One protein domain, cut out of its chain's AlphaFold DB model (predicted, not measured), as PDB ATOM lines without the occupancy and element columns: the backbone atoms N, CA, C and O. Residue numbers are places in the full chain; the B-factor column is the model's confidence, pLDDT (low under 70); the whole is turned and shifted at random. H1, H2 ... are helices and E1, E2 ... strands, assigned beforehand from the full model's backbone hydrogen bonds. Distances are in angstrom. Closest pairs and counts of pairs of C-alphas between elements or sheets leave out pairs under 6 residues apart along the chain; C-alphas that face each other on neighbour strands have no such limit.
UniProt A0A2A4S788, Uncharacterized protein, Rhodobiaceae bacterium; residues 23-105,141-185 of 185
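AT A GLANCE: This is residues 23 to 105 and 141 to 185 of the 185 residues of an uncharacterized protein of Rhodobiaceae bacterium (UniProt A0A2A4S788). One long, strongly twisted sheet makes the length of this domain: at one end its strands E3, E4, E5 and E7 curve together with a second, small sheet of E2, E10, E9 and E8 into a loosely closed, barrel-like head, and from there E3, E4 and E5 run on as a narrow arm, with E1 along one side and E6 along the other. The far end of the arm holds the loop of residues 51 to 63 and the short helix H1. There are 128 residues printed, with ten named strands and one named helix along the chain in the order E1 E2 E3 E4 E5 H1 E6 E7 E8 E9 E10; the class is mostly strand. The long sheet is branched, with antiparallel neighbour pairs, and the small one has the order E2 - E10 - E9 - E8, all antiparallel. The whole is loose, with a radius of gyration of the C-alphas of 18.2 A, and spans 63 by 29 by 19 A.

IN THESE COORDINATES: E1, residues 23 to 26, begins at C-alpha 23 (22.745, 52.994, 11.115), and E2 is residues 33 to 37. E3, residues 41 to 50, is 26.2 A long. E4, residues 64 to 79, is the longest strand by residues, with 42.7 A from C-alpha 64 (25.284, 48.001, 3.777) to C-alpha 79 (27.134, 47.382, 46.409). E5, residues 82 to 94, is 38.4 A long, and H1 is residues 98 to 101. After the cut come E6, residues 144 to 148, and E7, residues 152 to 157, which is 16.3 A long. E8 is residues 162 to 165, and E9, residues 168 to 175, is 19.2 A long. E10, residues 179 to 184, is 16.1 A long and ends at C-alpha 184 (14.843, 50.150, 26.169).

HOW THE PARTS SIT: E3, E4 and E5 form a meander, each strand the antiparallel neighbour of the one before, and E3 and E4 as well as E4 and E5 are hairpins. N 45 and O 70 of E3 and E4 are within hydrogen-bond range at 2.8 A, and so are N 71 and O 88 of E4 and E5 at 2.8 A. E1 lies on one side of E3 and E4 on the other side; N 25 of E1 and O 46 are 2.9 A apart. Pairing along E5 is staggered: E6 is beside its residues 90 to 94, with N 93 and O 145 at 2.8 A, and E7 is on the same side beside residues 82 to 87, with N 85 and O 154 at 2.8 A. E6 and E7 are apart. E8, E9 and E10 form a second meander in the strongly twisted small sheet, whose edge strands are E2 and E8. Its pairs include N 163 and O 170 for E8 and E9, 2.8 A, N 183 and O 171 for E9 and E10, 2.8 A, and N 34 and O 182 for E2 and E10, 2.8 A. Between the sheets, the closest C-alphas of E2 and E3 are those of Ala 36 and Val 42, 5.9 A, and those of E7 and E8 are Val 156 and Leu 163, 7.1 A. H1 is only just not on the branched sheet, with 4 pairs of C-alphas within 10 A; it is too short for any O i to N i+4 pair, and its one O i to N i+3 pair is within range.

THE WHOLE: The two C-alphas farthest apart are those of Glu 80 and Leu 105, 63.6 A. Residues 106 to 140 are not printed, and C-alphas 105 and 141 are 13.8 A apart across the cut. The link from E3 to E4, 13 residues, is long. The mean pLDDT of the printed part is 87.6, and no printed residue is under 70.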
ATOM      1  N   ARG A  23      23.942  53.540  10.478       79.38
ATOM      2  CA  ARG A  23      22.745  52.994  11.115       79.38
ATOM      3  C   ARG A  23      23.150  52.104  12.277       79.38
ATOM      4  O   ARG A  23      23.988  51.216  12.124       79.38
ATOM      5  N   SER A  24      22.524  52.331  13.424       74.31
ATOM      6  CA  SER A  24      22.549  51.427  14.566       74.31
ATOM      7  C   SER A  24      21.236  50.649  14.618       74.31
ATOM      8  O   SER A  24      20.158  51.215  14.440       74.31
ATOM      9  N   SER A  25      21.323  49.340  14.833       75.06
ATOM     10  CA  SER A  25      20.155  48.479  15.038       75.06
ATOM     11  C   SER A  25      20.291  47.714  16.344       75.06
ATOM     12  O   SER A  25      21.400  47.359  16.739       75.06
ATOM     13  N   PHE A  26      19.162  47.516  17.017       74.56
ATOM     14  CA  PHE A  26      19.068  46.817  18.293       74.56
ATOM     15  C   PHE A  26      18.551  45.407  18.042       74.56
ATOM     16  O   PHE A  26      17.618  45.230  17.258       74.56
ATOM     17  N   GLU A  27      19.147  44.416  18.696       77.12
ATOM     18  CA  GLU A  27      18.658  43.033  18.610       77.12
ATOM     19  C   GLU A  27      17.444  42.805  19.526       77.12
ATOM     20  O   GLU A  27      16.561  42.008  19.213       77.12
ATOM     21  N   GLN A  28      17.372  43.531  20.643       82.38
ATOM     22  CA  GLN A  28      16.270  43.473  21.599       82.38
ATOM     23  C   GLN A  28      15.062  44.312  21.140       82.38
ATOM     24  O   GLN A  28      15.205  45.360  20.509       82.38
ATOM     25  N   SER A  29      13.852  43.875  21.511       80.50
ATOM     26  CA  SER A  29      12.610  44.621  21.246       80.50
ATOM     27  C   SER A  29      12.537  45.911  22.076       80.50
ATOM     28  O   SER A  29      12.860  45.910  23.260       80.50
ATOM     29  N   ILE A  30      12.091  47.014  21.474       84.81
ATOM     30  CA  ILE A  30      11.994  48.331  22.132       84.81
ATOM     31  C   ILE A  30      10.645  48.457  22.857       84.81
ATOM     32  O   ILE A  30       9.633  47.961  22.364       84.81
ATOM     33  N   GLY A  31      10.622  49.135  24.009       83.94
ATOM     34  CA  GLY A  31       9.395  49.470  24.743       83.94
ATOM     35  C   GLY A  31       8.759  48.320  25.531       83.94
ATOM     36  O   GLY A  31       7.656  48.479  26.048       83.94
ATOM     37  N   VAL A  32       9.435  47.175  25.635       87.56
ATOM     38  CA  VAL A  32       9.015  46.038  26.466       87.56
ATOM     39  C   VAL A  32      10.016  45.807  27.594       87.56
ATOM     40  O   VAL A  32      11.188  46.174  27.477       87.56
ATOM     41  N   GLN A  33       9.544  45.212  28.688       90.06
ATOM     42  CA  GLN A  33      10.390  44.820  29.809       90.06
ATOM     43  C   GLN A  33      11.206  43.580  29.450       90.06
ATOM     44  O   GLN A  33      10.672  42.594  28.940       90.06
ATOM     45  N   HIS A  34      12.494  43.632  29.763       91.31
ATOM     46  CA  HIS A  34      13.449  42.550  29.581       91.31
ATOM     47  C   HIS A  34      14.086  42.167  30.907       91.31
ATOM     48  O   HIS A  34      14.194  42.989  31.818       91.31
ATOM     49  N   VAL A  35      14.555  40.923  30.979       92.06
ATOM     50  CA  VAL A  35      15.328  40.388  32.101       92.06
ATOM     51  C   VAL A  35      16.639  39.839  31.552       92.06
ATOM     52  O   VAL A  35      16.629  39.094  30.573       92.06
ATOM     53  N   ALA A  36      17.760  40.210  32.163       92.38
ATOM     54  CA  ALA A  36      19.080  39.677  31.830       92.38
ATOM     55  C   ALA A  36      19.791  39.191  33.097       92.38
ATOM     56  O   ALA A  36      19.748  39.866  34.128       92.38
ATOM     57  N   GLY A  37      20.446  38.031  33.024       92.50
ATOM     58  CA  GLY A  37      21.280  37.514  34.103       92.50
ATOM     59  C   GLY A  37      22.655  38.183  34.166       92.50
ATOM     60  O   GLY A  37      23.044  38.970  33.299       92.50
ATOM     61  N   VAL A  38      23.433  37.854  35.198       92.56
ATOM     62  CA  VAL A  38      24.849  38.249  35.261       92.56
ATOM     63  C   VAL A  38      25.631  37.587  34.124       92.56
ATOM     64  O   VAL A  38      25.651  36.368  33.989       92.56
ATOM     65  N   GLY A  39      26.311  38.407  33.327       88.62
ATOM     66  CA  GLY A  39      27.059  38.009  32.138       88.62
ATOM     67  C   GLY A  39      26.263  38.111  30.835       88.62
ATOM     68  O   GLY A  39      26.879  38.135  29.764       88.62
ATOM     69  N   ASP A  40      24.936  38.244  30.907       89.12
ATOM     70  CA  ASP A  40      24.079  38.338  29.728       89.12
ATOM     71  C   ASP A  40      24.124  39.730  29.093       89.12
ATOM     72  O   ASP A  40      24.388  40.749  29.744       89.12
ATOM     73  N   ALA A  41      23.854  39.768  27.787       89.88
ATOM     74  CA  ALA A  41      23.733  41.008  27.037       89.88
ATOM     75  C   ALA A  41      22.394  41.690  27.347       89.88
ATOM     76  O   ALA A  41      21.327  41.203  26.983       89.88
ATOM     77  N   VAL A  42      22.478  42.856  27.978       89.44
ATOM     78  CA  VAL A  42      21.356  43.772  28.213       89.44
ATOM     79  C   VAL A  42      20.982  44.467  26.910       89.44
ATOM     80  O   VAL A  42      19.817  44.610  26.566       89.44
ATOM     81  N   VAL A  43      21.984  44.900  26.146       90.62
ATOM     82  CA  VAL A  43      21.736  45.468  24.826       90.62
ATOM     83  C   VAL A  43      22.842  45.092  23.859       90.62
ATOM     84  O   VAL A  43      24.025  45.141  24.205       90.62
ATOM     85  N   THR A  44      22.443  44.744  22.640       89.69
ATOM     86  CA  THR A  44      23.344  44.563  21.508       89.69
ATOM     87  C   THR A  44      22.975  45.564  20.429       89.69
ATOM     88  O   THR A  44      21.840  45.598  19.955       89.69
ATOM     89  N   ILE A  45      23.950  46.380  20.046       89.12
ATOM     90  CA  ILE A  45      23.812  47.415  19.029       89.12
ATOM     91  C   ILE A  45      24.743  47.068  17.878       89.12
ATOM     92  O   ILE A  45      25.963  47.137  18.026       89.12
ATOM     93  N   GLN A  46      24.176  46.727  16.728       89.81
ATOM     94  CA  GLN A  46      24.930  46.490  15.500       89.81
ATOM     95  C   GLN A  46      25.091  47.810  14.747       89.81
ATOM     96  O   GLN A  46      24.097  48.478  14.442       89.81
ATOM     97  N   LYS A  47      26.337  48.189  14.454       89.44
ATOM     98  CA  LYS A  47      26.688  49.382  13.678       89.44
ATOM     99  C   LYS A  47      26.903  48.967  12.226       89.44
ATOM    100  O   LYS A  47      27.718  48.103  11.923       89.44
ATOM    101  N   SER A  48      26.188  49.603  11.311       88.94
ATOM    102  CA  SER A  48      26.336  49.391   9.871       88.94
ATOM    103  C   SER A  48      26.388  50.725   9.145       88.94
ATOM    104  O   SER A  48      25.861  51.727   9.627       88.94
ATOM    105  N   ARG A  49      27.010  50.750   7.972       89.44
ATOM    106  CA  ARG A  49      26.976  51.912   7.079       89.44
ATOM    107  C   ARG A  49      26.582  51.501   5.679       89.44
ATOM    108  O   ARG A  49      26.806  50.356   5.280       89.44
ATOM    109  N   ASN A  50      26.062  52.446   4.911       87.06
ATOM    110  CA  ASN A  50      25.851  52.221   3.488       87.06
ATOM    111  C   ASN A  50      27.199  51.992   2.784       87.06
ATOM    112  O   ASN A  50      28.224  52.587   3.142       87.06
ATOM    113  N   LEU A  51      27.199  51.103   1.789       88.94
ATOM    114  CA  LEU A  51      28.350  50.950   0.908       88.94
ATOM    115  C   LEU A  51      28.559  52.230   0.110       88.94
ATOM    116  O   LEU A  51      27.611  52.897  -0.295       88.94
ATOM    117  N   GLU A  52      29.822  52.536  -0.137       87.50
ATOM    118  CA  GLU A  52      30.206  53.630  -1.015       87.50
ATOM    119  C   GLU A  52      30.091  53.170  -2.475       87.50
ATOM    120  O   GLU A  52      30.431  52.030  -2.813       87.50
ATOM    121  N   ASN A  53      29.550  54.011  -3.346       85.19
ATOM    122  CA  ASN A  53      29.431  53.759  -4.777       85.19
ATOM    123  C   ASN A  53      30.679  54.250  -5.534       85.19
ATOM    124  O   ASN A  53      31.600  54.807  -4.946       85.19
ATOM    125  N   ALA A  54      30.718  54.055  -6.855       81.56
ATOM    126  CA  ALA A  54      31.863  54.458  -7.682       81.56
ATOM    127  C   ALA A  54      32.157  55.977  -7.670       81.56
ATOM    128  O   ALA A  54      33.231  56.390  -8.097       81.56
ATOM    129  N   PHE A  55      31.215  56.796  -7.193       83.75
ATOM    130  CA  PHE A  55      31.315  58.253  -7.104       83.75
ATOM    131  C   PHE A  55      31.531  58.759  -5.672       83.75
ATOM    132  O   PHE A  55      31.536  59.967  -5.458       83.75
ATOM    133  N   GLY A  56      31.688  57.866  -4.693       78.75
ATOM    134  CA  GLY A  56      31.909  58.240  -3.297       78.75
ATOM    135  C   GLY A  56      30.646  58.488  -2.467       78.75
ATOM    136  O   GLY A  56      30.725  58.977  -1.342       78.75
ATOM    137  N   PHE A  57      29.467  58.162  -2.999       82.69
ATOM    138  CA  PHE A  57      28.180  58.376  -2.326       82.69
ATOM    139  C   PHE A  57      27.547  57.067  -1.865       82.69
ATOM    140  O   PHE A  57      28.042  55.985  -2.171       82.69
ATOM    141  N   SER A  58      26.432  57.159  -1.137       83.25
ATOM    142  CA  SER A  58      25.676  55.975  -0.730       83.25
ATOM    143  C   SER A  58      25.293  55.111  -1.939       83.25
ATOM    144  O   SER A  58      24.913  55.616  -3.000       83.25
ATOM    145  N   ASP A  59      25.368  53.793  -1.770       81.12
ATOM    146  CA  ASP A  59      24.884  52.829  -2.753       81.12
ATOM    147  C   ASP A  59      23.389  53.035  -3.030       81.12
ATOM    148  O   ASP A  59      22.568  53.075  -2.110       81.12
ATOM    149  N   ILE A  60      23.043  53.127  -4.314       76.75
ATOM    150  CA  ILE A  60      21.666  53.293  -4.797       76.75
ATOM    151  C   ILE A  60      20.844  52.032  -4.506       76.75
ATOM    152  O   ILE A  60      19.643  52.116  -4.264       76.75
ATOM    153  N   TYR A  61      21.489  50.862  -4.470       79.81
ATOM    154  CA  TYR A  61      20.830  49.594  -4.151       79.81
ATOM    155  C   TYR A  61      20.639  49.369  -2.644       79.81
ATOM    156  O   TYR A  61      20.128  48.324  -2.245       79.81
ATOM    157  N   GLY A  62      21.061  50.319  -1.798       79.50
ATOM    158  CA  GLY A  62      20.852  50.262  -0.350       79.50
ATOM    159  C   GLY A  62      21.635  49.158   0.364       79.50
ATOM    160  O   GLY A  62      21.284  48.786   1.483       79.50
ATOM    161  N   ARG A  63      22.687  48.605  -0.255       86.00
ATOM    162  CA  ARG A  63      23.528  47.602   0.408       86.00
ATOM    163  C   ARG A  63      24.366  48.262   1.502       86.00
ATOM    164  O   ARG A  63      24.888  49.365   1.336       86.00
ATOM    165  N   THR A  64      24.547  47.537   2.599       88.56
ATOM    166  CA  THR A  64      25.284  48.001   3.777       88.56
ATOM    167  C   THR A  64      26.454  47.081   4.110       88.56
ATOM    168  O   THR A  64      26.482  45.909   3.724       88.56
ATOM    169  N   THR A  65      27.433  47.617   4.832       90.50
ATOM    170  CA  THR A  65      28.548  46.863   5.411       90.50
ATOM    171  C   THR A  65      28.579  47.029   6.926       90.50
ATOM    172  O   THR A  65      28.083  48.023   7.464       90.50
ATOM    173  N   ASN A  66      29.122  46.025   7.612       89.00
ATOM    174  CA  ASN A  66      29.209  45.993   9.066       89.00
ATOM    175  C   ASN A  66      30.381  46.872   9.540       89.00
ATOM    176  O   ASN A  66      31.513  46.674   9.103       89.00
ATOM    177  N   GLU A  67      30.115  47.819  10.441       89.44
ATOM    178  CA  GLU A  67      31.133  48.655  11.098       89.44
ATOM    179  C   GLU A  67      31.468  48.173  12.519       89.44
ATOM    180  O   GLU A  67      32.352  48.728  13.173       89.44
ATOM    181  N   GLY A  68      30.802  47.121  12.993       91.50
ATOM    182  CA  GLY A  68      31.036  46.497  14.285       91.50
ATOM    183  C   GLY A  68      29.822  46.556  15.203       91.50
ATOM    184  O   GLY A  68      28.682  46.656  14.758       91.50
ATOM    185  N   SER A  69      30.058  46.461  16.508       92.25
ATOM    186  CA  SER A  69      28.986  46.287  17.486       92.25
ATOM    187  C   SER A  69      29.342  46.848  18.855       92.25
ATOM    188  O   SER A  69      30.498  46.790  19.276       92.25
ATOM    189  N   VAL A  70      28.329  47.302  19.590       91.81
ATOM    190  CA  VAL A  70      28.418  47.642  21.012       91.81
ATOM    191  C   VAL A  70      27.520  46.695  21.792       91.81
ATOM    192  O   VAL A  70      26.332  46.592  21.504       91.81
ATOM    193  N   ILE A  71      28.081  46.010  22.782       92.88
ATOM    194  CA  ILE A  71      27.356  45.089  23.656       92.88
ATOM    195  C   ILE A  71      27.486  45.596  25.083       92.88
ATOM    196  O   ILE A  71      28.597  45.790  25.574       92.88
ATOM    197  N   ILE A  72      26.362  45.779  25.761       93.06
ATOM    198  CA  ILE A  72      26.333  46.053  27.194       93.06
ATOM    199  C   ILE A  72      25.943  44.771  27.903       93.06
ATOM    200  O   ILE A  72      24.895  44.197  27.612       93.06
ATOM    201  N   ARG A  73      26.772  44.335  28.845       94.75
ATOM    202  CA  ARG A  73      26.501  43.175  29.689       94.75
ATOM    203  C   ARG A  73      26.266  43.593  31.118       94.75
ATOM    204  O   ARG A  73      26.939  44.502  31.603       94.75
ATOM    205  N   TYR A  74      25.345  42.919  31.789       94.12
ATOM    206  CA  TYR A  74      25.177  43.092  33.222       94.12
ATOM    207  C   TYR A  74      26.265  42.315  33.964       94.12
ATOM    208  O   TYR A  74      26.490  41.146  33.674       94.12
ATOM    209  N   MET A  75      26.962  42.955  34.899       94.38
ATOM    210  CA  MET A  75      28.070  42.345  35.646       94.38
ATOM    211  C   MET A  75      27.716  42.061  37.110       94.38
ATOM    212  O   MET A  75      28.566  41.572  37.849       94.38
ATOM    213  N   GLY A  76      26.480  42.346  37.524       92.75
ATOM    214  CA  GLY A  76      26.035  42.212  38.909       92.75
ATOM    215  C   GLY A  76      26.005  43.545  39.656       92.75
ATOM    216  O   GLY A  76      26.034  44.628  39.064       92.75
ATOM    217  N   MET A  77      25.924  43.448  40.979       93.88
ATOM    218  CA  MET A  77      25.943  44.589  41.895       93.88
ATOM    219  C   MET A  77      27.349  44.746  42.481       93.88
ATOM    220  O   MET A  77      27.959  43.754  42.872       93.88
ATOM    221  N   GLU A  78      27.859  45.976  42.532       92.06
ATOM    222  CA  GLU A  78      29.084  46.301  43.283       92.06
ATOM    223  C   GLU A  78      28.763  46.420  44.774       92.06
ATOM    224  O   GLU A  78      29.392  45.766  45.595       92.06
ATOM    225  N   ASP A  79      27.702  47.173  45.077       90.25
ATOM    226  CA  ASP A  79      27.134  47.382  46.409       90.25
ATOM    227  C   ASP A  79      25.599  47.300  46.320       90.25
ATOM    228  O   ASP A  79      25.048  47.278  45.219       90.25
ATOM    229  N   GLU A  80      24.885  47.365  47.450       87.12
ATOM    230  CA  GLU A  80      23.407  47.282  47.516       87.12
ATOM    231  C   GLU A  80      22.669  48.250  46.570       87.12
ATOM    232  O   GLU A  80      21.575  47.944  46.103       87.12
ATOM    233  N   ASN A  81      23.278  49.393  46.238       88.56
ATOM    234  CA  ASN A  81      22.657  50.449  45.432       88.56
ATOM    235  C   ASN A  81      23.343  50.713  44.079       88.56
ATOM    236  O   ASN A  81      22.939  51.647  43.375       88.56
ATOM    237  N   THR A  82      24.364  49.932  43.707       91.69
ATOM    238  CA  THR A  82      25.184  50.188  42.510       91.69
ATOM    239  C   THR A  82      25.231  48.964  41.601       91.69
ATOM    240  O   THR A  82      25.895  47.976  41.905       91.69
ATOM    241  N   ALA A  83      24.576  49.061  40.445       92.62
ATOM    242  CA  ALA A  83      24.635  48.070  39.379       92.62
ATOM    243  C   ALA A  83      25.850  48.320  38.471       92.62
ATOM    244  O   ALA A  83      26.126  49.459  38.083       92.62
ATOM    245  N   VAL A  84      26.565  47.256  38.100       94.00
ATOM    246  CA  VAL A  84      27.726  47.322  37.207       94.00
ATOM    247  C   VAL A  84      27.367  46.740  35.852       94.00
ATOM    248  O   VAL A  84      26.835  45.638  35.742       94.00
ATOM    249  N   PHE A  85      27.728  47.464  34.800       94.19
ATOM    250  CA  PHE A  85      27.602  47.026  33.420       94.19
ATOM    251  C   PHE A  85      28.964  47.068  32.736       94.19
ATOM    252  O   PHE A  85      29.779  47.940  33.025       94.19
ATOM    253  N   ALA A  86      29.219  46.157  31.806       94.38
ATOM    254  CA  ALA A  86      30.411  46.174  30.967       94.38
ATOM    255  C   ALA A  86      30.022  46.476  29.521       94.38
ATOM    256  O   ALA A  86      29.243  45.743  28.913       94.38
ATOM    257  N   ARG A  87      30.585  47.548  28.962       93.94
ATOM    258  CA  ARG A  87      30.479  47.894  27.546       93.94
ATOM    259  C   ARG A  87      31.635  47.270  26.782       93.94
ATOM    260  O   ARG A  87      32.785  47.656  26.979       93.94
ATOM    261  N   TYR A  88      31.312  46.363  25.877       93.00
ATOM    262  CA  TYR A  88      32.225  45.804  24.892       93.00
ATOM    263  C   TYR A  88      31.971  46.474  23.552       93.00
ATOM    264  O   TYR A  88      30.832  46.541  23.096       93.00
ATOM    265  N   GLU A  89      33.028  46.959  22.914       93.00
ATOM    266  CA  GLU A  89      32.938  47.566  21.594       93.00
ATOM    267  C   GLU A  89      33.895  46.865  20.638       93.00
ATOM    268  O   GLU A  89      35.090  46.716  20.908       93.00
ATOM    269  N   THR A  90      33.345  46.433  19.512       92.50
ATOM    270  CA  THR A  90      34.099  45.894  18.388       92.50
ATOM    271  C   THR A  90      33.950  46.880  17.252       92.50
ATOM    272  O   THR A  90      32.833  47.178  16.848       92.50
ATOM    273  N   ASN A  91      35.071  47.369  16.731       91.44
ATOM    274  CA  ASN A  91      35.097  48.222  15.550       91.44
ATOM    275  C   ASN A  91      35.633  47.420  14.371       91.44
ATOM    276  O   ASN A  91      36.714  46.834  14.462       91.44
ATOM    277  N   ILE A  92      34.884  47.406  13.273       91.31
ATOM    278  CA  ILE A  92      35.287  46.782  12.018       91.31
ATOM    279  C   ILE A  92      35.651  47.896  11.043       91.31
ATOM    280  O   ILE A  92      34.813  48.698  10.641       91.31
ATOM    281  N   MET A  93      36.924  47.943  10.658       89.12
ATOM    282  CA  MET A  93      37.409  48.815   9.596       89.12
ATOM    283  C   MET A  93      37.413  48.040   8.285       89.12
ATOM    284  O   MET A  93      38.028  46.975   8.188       89.12
ATOM    285  N   THR A  94      36.744  48.586   7.274       89.50
ATOM    286  CA  THR A  94      36.711  47.999   5.937       89.50
ATOM    287  C   THR A  94      36.706  49.061   4.848       89.50
ATOM    288  O   THR A  94      36.066  50.106   4.987       89.50
ATOM    289  N   ASN A  95      37.408  48.762   3.754       89.38
ATOM    290  CA  ASN A  95      37.368  49.514   2.500       89.38
ATOM    291  C   ASN A  95      36.349  48.926   1.505       89.38
ATOM    292  O   ASN A  95      36.461  49.159   0.302       89.38
ATOM    293  N   GLU A  96      35.379  48.138   1.983       89.31
ATOM    294  CA  GLU A  96      34.325  47.589   1.134       89.31
ATOM    295  C   GLU A  96      33.497  48.710   0.484       89.31
ATOM    296  O   GLU A  96      33.026  49.649   1.141       89.31
ATOM    297  N   THR A  97      33.305  48.570  -0.828       88.31
ATOM    298  CA  THR A  97      32.486  49.428  -1.683       88.31
ATOM    299  C   THR A  97      31.478  48.589  -2.469       88.31
ATOM    300  O   THR A  97      31.548  47.361  -2.557       88.31
ATOM    301  N   THR A  98      30.552  49.271  -3.130       86.50
ATOM    302  CA  THR A  98      29.653  48.713  -4.146       86.50
ATOM    303  C   THR A  98      30.427  47.915  -5.199       86.50
ATOM    304  O   THR A  98      29.971  46.852  -5.624       86.50
ATOM    305  N   MET A  99      31.610  48.391  -5.601       86.06
ATOM    306  CA  MET A  99      32.412  47.775  -6.662       86.06
ATOM    307  C   MET A  99      33.106  46.493  -6.201       86.06
ATOM    308  O   MET A  99      33.168  45.543  -6.973       86.06
ATOM    309  N   SER A 100      33.572  46.427  -4.949       86.88
ATOM    310  CA  SER A 100      34.162  45.198  -4.395       86.88
ATOM    311  C   SER A 100      33.129  44.102  -4.136       86.88
ATOM    312  O   SER A 100      33.471  42.924  -4.108       86.88
ATOM    313  N   ARG A 101      31.858  44.478  -3.944       84.94
ATOM    314  CA  ARG A 101      30.767  43.536  -3.654       84.94
ATOM    315  C   ARG A 101      30.017  43.043  -4.888       84.94
ATOM    316  O   ARG A 101      29.303  42.046  -4.815       84.94
ATOM    317  N   SER A 102      30.111  43.763  -5.999       84.25
ATOM    318  CA  SER A 102      29.394  43.414  -7.225       84.25
ATOM    319  C   SER A 102      30.121  42.292  -7.980       84.25
ATOM    320  O   SER A 102      31.349  42.226  -7.924       84.25
ATOM    321  N   PRO A 103      29.395  41.400  -8.684       76.06
ATOM    322  CA  PRO A 103      30.026  40.411  -9.549       76.06
ATOM    323  C   PRO A 103      30.875  41.128 -10.611       76.06
ATOM    324  O   PRO A 103      30.491  42.193 -11.094       76.06
ATOM    325  N   GLY A 104      32.050  40.569 -10.913       78.81
ATOM    326  CA  GLY A 104      33.042  41.167 -11.809       78.81
ATOM    327  C   GLY A 104      32.496  41.529 -13.194       78.81
ATOM    328  O   GLY A 104      31.425  41.087 -13.609       78.81
ATOM    329  N   LEU A 105      33.246  42.341 -13.935       86.56
ATOM    330  CA  LEU A 105      32.831  42.810 -15.254       86.56
ATOM    331  C   LEU A 105      33.168  41.768 -16.329       86.56
ATOM    332  O   LEU A 105      34.321  41.353 -16.462       86.56
ATOM    333  N   GLN A 141      39.259  43.348  -4.209       87.94
ATOM    334  CA  GLN A 141      39.106  42.666  -2.923       87.94
ATOM    335  C   GLN A 141      38.914  43.683  -1.791       87.94
ATOM    336  O   GLN A 141      39.644  44.672  -1.710       87.94
ATOM    337  N   ALA A 142      37.951  43.421  -0.908       88.19
ATOM    338  CA  ALA A 142      37.763  44.191   0.316       88.19
ATOM    339  C   ALA A 142      38.605  43.602   1.456       88.19
ATOM    340  O   ALA A 142      38.723  42.385   1.599       88.19
ATOM    341  N   VAL A 143      39.165  44.475   2.287       88.56
ATOM    342  CA  VAL A 143      39.902  44.116   3.500       88.56
ATOM    343  C   VAL A 143      39.027  44.422   4.706       88.56
ATOM    344  O   VAL A 143      38.351  45.450   4.754       88.56
ATOM    345  N   TYR A 144      39.062  43.531   5.693       90.62
ATOM    346  CA  TYR A 144      38.362  43.689   6.959       90.62
ATOM    347  C   TYR A 144      39.369  43.572   8.093       90.62
ATOM    348  O   TYR A 144      40.149  42.623   8.151       90.62
ATOM    349  N   SER A 145      39.342  44.533   9.005       89.69
ATOM    350  CA  SER A 145      40.105  44.486  10.243       89.69
ATOM    351  C   SER A 145      39.155  44.720  11.404       89.69
ATOM    352  O   SER A 145      38.485  45.748  11.457       89.69
ATOM    353  N   ALA A 146      39.078  43.756  12.315       89.88
ATOM    354  CA  ALA A 146      38.291  43.877  13.531       89.88
ATOM    355  C   ALA A 146      39.212  44.215  14.704       89.88
ATOM    356  O   ALA A 146      40.220  43.545  14.934       89.88
ATOM    357  N   ARG A 147      38.847  45.244  15.466       89.94
ATOM    358  CA  ARG A 147      39.517  45.617  16.710       89.94
ATOM    359  C   ARG A 147      38.513  45.588  17.848       89.94
ATOM    360  O   ARG A 147      37.600  46.412  17.895       89.94
ATOM    361  N   GLN A 148      38.726  44.671  18.783       88.44
ATOM    362  CA  GLN A 148      38.013  44.667  20.051       88.44
ATOM    363  C   GLN A 148      38.679  45.666  21.001       88.44
ATOM    364  O   GLN A 148      39.902  45.672  21.161       88.44
ATOM    365  N   GLN A 149      37.882  46.545  21.598       88.25
ATOM    366  CA  GLN A 149      38.342  47.462  22.634       88.25
ATOM    367  C   GLN A 149      38.243  46.797  24.010       88.25
ATOM    368  O   GLN A 149      37.430  45.895  24.225       88.25
ATOM    369  N   ALA A 150      39.084  47.243  24.945       91.19
ATOM    370  CA  ALA A 150      38.971  46.822  26.334       91.19
ATOM    371  C   ALA A 150      37.583  47.208  26.883       91.19
ATOM    372  O   ALA A 150      37.073  48.276  26.529       91.19
ATOM    373  N   PRO A 151      36.967  46.362  27.725       91.88
ATOM    374  CA  PRO A 151      35.650  46.653  28.260       91.88
ATOM    375  C   PRO A 151      35.676  47.898  29.144       91.88
ATOM    376  O   PRO A 151      36.574  48.075  29.968       91.88
ATOM    377  N   ILE A 152      34.653  48.736  28.997       92.25
ATOM    378  CA  ILE A 152      34.435  49.895  29.859       92.25
ATOM    379  C   ILE A 152      33.383  49.512  30.894       92.25
ATOM    380  O   ILE A 152      32.255  49.173  30.539       92.25
ATOM    381  N   PHE A 153      33.742  49.578  32.173       92.69
ATOM    382  CA  PHE A 153      32.806  49.323  33.262       92.69
ATOM    383  C   PHE A 153      32.023  50.591  33.601       92.69
ATOM    384  O   PHE A 153      32.604  51.630  33.911       92.69
ATOM    385  N   ILE A 154      30.699  50.491  33.553       91.69
ATOM    386  CA  ILE A 154      29.757  51.568  33.830       91.69
ATOM    387  C   ILE A 154      29.037  51.229  35.131       91.69
ATOM    388  O   ILE A 154      28.396  50.187  35.240       91.69
ATOM    389  N   ARG A 155      29.148  52.119  36.115       91.75
ATOM    390  CA  ARG A 155      28.473  51.998  37.409       91.75
ATOM    391  C   ARG A 155      27.230  52.867  37.398       91.75
ATOM    392  O   ARG A 155      27.334  54.075  37.190       91.75
ATOM    393  N   VAL A 156      26.072  52.259  37.618       89.50
ATOM    394  CA  VAL A 156      24.784  52.950  37.636       89.50
ATOM    395  C   VAL A 156      24.176  52.810  39.020       89.50
ATOM    396  O   VAL A 156      23.944  51.704  39.505       89.50
ATOM    397  N   LYS A 157      23.912  53.947  39.665       89.69
ATOM    398  CA  LYS A 157      23.170  53.967  40.925       89.69
ATOM    399  C   LYS A 157      21.695  53.703  40.642       89.69
ATOM    400  O   LYS A 157      21.127  54.346  39.757       89.69
ATOM    401  N   LEU A 158      21.065  52.844  41.440       83.88
ATOM    402  CA  LEU A 158      19.633  52.536  41.323       83.88
ATOM    403  C   LEU A 158      18.731  53.773  41.477       83.88
ATOM    404  O   LEU A 158      17.628  53.786  40.961       83.88
ATOM    405  N   ALA A 159      19.206  54.847  42.115       77.12
ATOM    406  CA  ALA A 159      18.467  56.111  42.192       77.12
ATOM    407  C   ALA A 159      18.376  56.863  40.849       77.12
ATOM    408  O   ALA A 159      17.508  57.711  40.673       77.12
ATOM    409  N   THR A 160      19.310  56.619  39.924       73.94
ATOM    410  CA  THR A 160      19.357  57.304  38.626       73.94
ATOM    411  C   THR A 160      18.668  56.493  37.536       73.94
ATOM    412  O   THR A 160      18.180  57.101  36.590       73.94
ATOM    413  N   SER A 161      18.633  55.160  37.663       81.75
ATOM    414  CA  SER A 161      17.973  54.171  36.788       81.75
ATOM    415  C   SER A 161      18.206  54.279  35.278       81.75
ATOM    416  O   SER A 161      17.764  53.409  34.550       81.75
ATOM    417  N   ILE A 162      18.896  55.287  34.756       83.56
ATOM    418  CA  ILE A 162      18.983  55.544  33.320       83.56
ATOM    419  C   ILE A 162      20.428  55.374  32.869       83.56
ATOM    420  O   ILE A 162      21.326  56.100  33.294       83.56
ATOM    421  N   LEU A 163      20.631  54.437  31.951       83.69
ATOM    422  CA  LEU A 163      21.873  54.216  31.232       83.69
ATOM    423  C   LEU A 163      21.702  54.695  29.785       83.69
ATOM    424  O   LEU A 163      20.805  54.248  29.077       83.69
ATOM    425  N   VAL A 164      22.561  55.605  29.325       83.50
ATOM    426  CA  VAL A 164      22.501  56.132  27.952       83.50
ATOM    427  C   VAL A 164      23.569  55.467  27.092       83.50
ATOM    428  O   VAL A 164      24.754  55.527  27.417       83.50
ATOM    429  N   VAL A 165      23.157  54.855  25.978       81.12
ATOM    430  CA  VAL A 165      24.055  54.146  25.052       81.12
ATOM    431  C   VAL A 165      23.655  54.460  23.615       81.12
ATOM    432  O   VAL A 165      22.512  54.228  23.238       81.12
ATOM    433  N   GLU A 166      24.594  54.992  22.820       73.50
ATOM    434  CA  GLU A 166      24.437  55.238  21.369       73.50
ATOM    435  C   GLU A 166      23.070  55.871  21.012       73.50
ATOM    436  O   GLU A 166      22.342  55.394  20.144       73.50
ATOM    437  N   SER A 167      22.721  56.945  21.738       70.69
ATOM    438  CA  SER A 167      21.502  57.759  21.569       70.69
ATOM    439  C   SER A 167      20.181  57.148  22.062       70.69
ATOM    440  O   SER A 167      19.137  57.778  21.889       70.69
ATOM    441  N   ARG A 168      20.205  55.985  22.722       78.06
ATOM    442  CA  ARG A 168      19.037  55.384  23.392       78.06
ATOM    443  C   ARG A 168      19.168  55.409  24.906       78.06
ATOM    444  O   ARG A 168      20.276  55.488  25.445       78.06
ATOM    445  N   LYS A 169      18.021  55.364  25.582       87.75
ATOM    446  CA  LYS A 169      17.940  55.341  27.043       87.75
ATOM    447  C   LYS A 169      17.493  53.955  27.483       87.75
ATOM    448  O   LYS A 169      16.453  53.470  27.059       87.75
ATOM    449  N   ILE A 170      18.289  53.337  28.335       88.75
ATOM    450  CA  ILE A 170      17.975  52.074  28.982       88.75
ATOM    451  C   ILE A 170      17.565  52.425  30.401       88.75
ATOM    452  O   ILE A 170      18.368  52.947  31.171       88.75
ATOM    453  N   GLU A 171      16.305  52.190  30.714       90.44
ATOM    454  CA  GLU A 171      15.757  52.373  32.046       90.44
ATOM    455  C   GLU A 171      15.856  51.054  32.810       90.44
ATOM    456  O   GLU A 171      15.368  50.023  32.361       90.44
ATOM    457  N   ILE A 172      16.521  51.088  33.954       91.25
ATOM    458  CA  ILE A 172      16.706  49.984  34.883       91.25
ATOM    459  C   ILE A 172      15.567  50.070  35.893       91.25
ATOM    460  O   ILE A 172      15.502  51.011  36.687       91.25
ATOM    461  N   LEU A 173      14.679  49.083  35.850       89.56
ATOM    462  CA  LEU A 173      13.542  48.983  36.759       89.56
ATOM    463  C   LEU A 173      13.985  48.415  38.106       89.56
ATOM    464  O   LEU A 173      13.655  48.950  39.161       89.56
ATOM    465  N   SER A 174      14.766  47.337  38.059       88.62
ATOM    466  CA  SER A 174      15.310  46.665  39.232       88.62
ATOM    467  C   SER A 174      16.640  45.999  38.877       88.62
ATOM    468  O   SER A 174      16.861  45.587  37.739       88.62
ATOM    469  N   ALA A 175      17.562  45.921  39.834       90.25
ATOM    470  CA  ALA A 175      18.794  45.152  39.679       90.25
ATOM    471  C   ALA A 175      19.118  44.418  40.977       90.25
ATOM    472  O   ALA A 175      18.909  44.938  42.073       90.25
ATOM    473  N   SER A 176      19.629  43.203  40.840       89.94
ATOM    474  CA  SER A 176      20.002  42.317  41.936       89.94
ATOM    475  C   SER A 176      21.306  41.607  41.606       89.94
ATOM    476  O   SER A 176      21.739  41.575  40.463       89.94
ATOM    477  N   THR A 177      21.916  40.941  42.580       89.50
ATOM    478  CA  THR A 177      23.164  40.193  42.363       89.50
ATOM    479  C   THR A 177      23.077  39.101  41.289       89.50
ATOM    480  O   THR A 177      24.125  38.638  40.849       89.50
ATOM    481  N   SER A 178      21.880  38.683  40.860       89.75
ATOM    482  CA  SER A 178      21.681  37.623  39.863       89.75
ATOM    483  C   SER A 178      21.091  38.094  38.534       89.75
ATOM    484  O   SER A 178      21.373  37.480  37.505       89.75
ATOM    485  N   HIS A 179      20.285  39.157  38.530       91.19
ATOM    486  CA  HIS A 179      19.579  39.620  37.337       91.19
ATOM    487  C   HIS A 179      19.256  41.113  37.386       91.19
ATOM    488  O   HIS A 179      19.206  41.724  38.455       91.19
ATOM    489  N   VAL A 180      18.990  41.672  36.209       93.06
ATOM    490  CA  VAL A 180      18.527  43.044  36.005       93.06
ATOM    491  C   VAL A 180      17.264  43.053  35.150       93.06
ATOM    492  O   VAL A 180      17.185  42.350  34.141       93.06
ATOM    493  N   GLU A 181      16.295  43.871  35.545       93.00
ATOM    494  CA  GLU A 181      15.094  44.166  34.775       93.00
ATOM    495  C   GLU A 181      15.205  45.561  34.165       93.00
ATOM    496  O   GLU A 181      15.535  46.534  34.851       93.00
ATOM    497  N   TYR A 182      14.934  45.672  32.868       92.50
ATOM    498  CA  TYR A 182      15.149  46.918  32.138       92.50
ATOM    499  C   TYR A 182      14.174  47.103  30.975       92.50
ATOM    500  O   TYR A 182      13.605  46.146  30.452       92.50
ATOM    501  N   ILE A 183      14.010  48.356  30.553       90.81
ATOM    502  CA  ILE A 183      13.258  48.770  29.368       90.81
ATOM    503  C   ILE A 183      14.180  49.603  28.479       90.81
ATOM    504  O   ILE A 183      14.924  50.461  28.953       90.81
ATOM    505  N   ILE A 184      14.127  49.356  27.173       89.50
ATOM    506  CA  ILE A 184      14.843  50.150  26.169       89.50
ATOM    507  C   ILE A 184      13.858  51.141  25.539       89.50
ATOM    508  O   ILE A 184      12.825  50.714  25.016       89.50
ATOM    509  N   HIS A 185      14.205  52.433  25.557       85.00
ATOM    510  CA  HIS A 185      13.482  53.542  24.916       85.00
ATOM    511  C   HIS A 185      14.241  54.084  23.707       85.00
ATOM    512  O   HIS A 185      15.445  54.408  23.845       85.00
TER     513      HIS A 185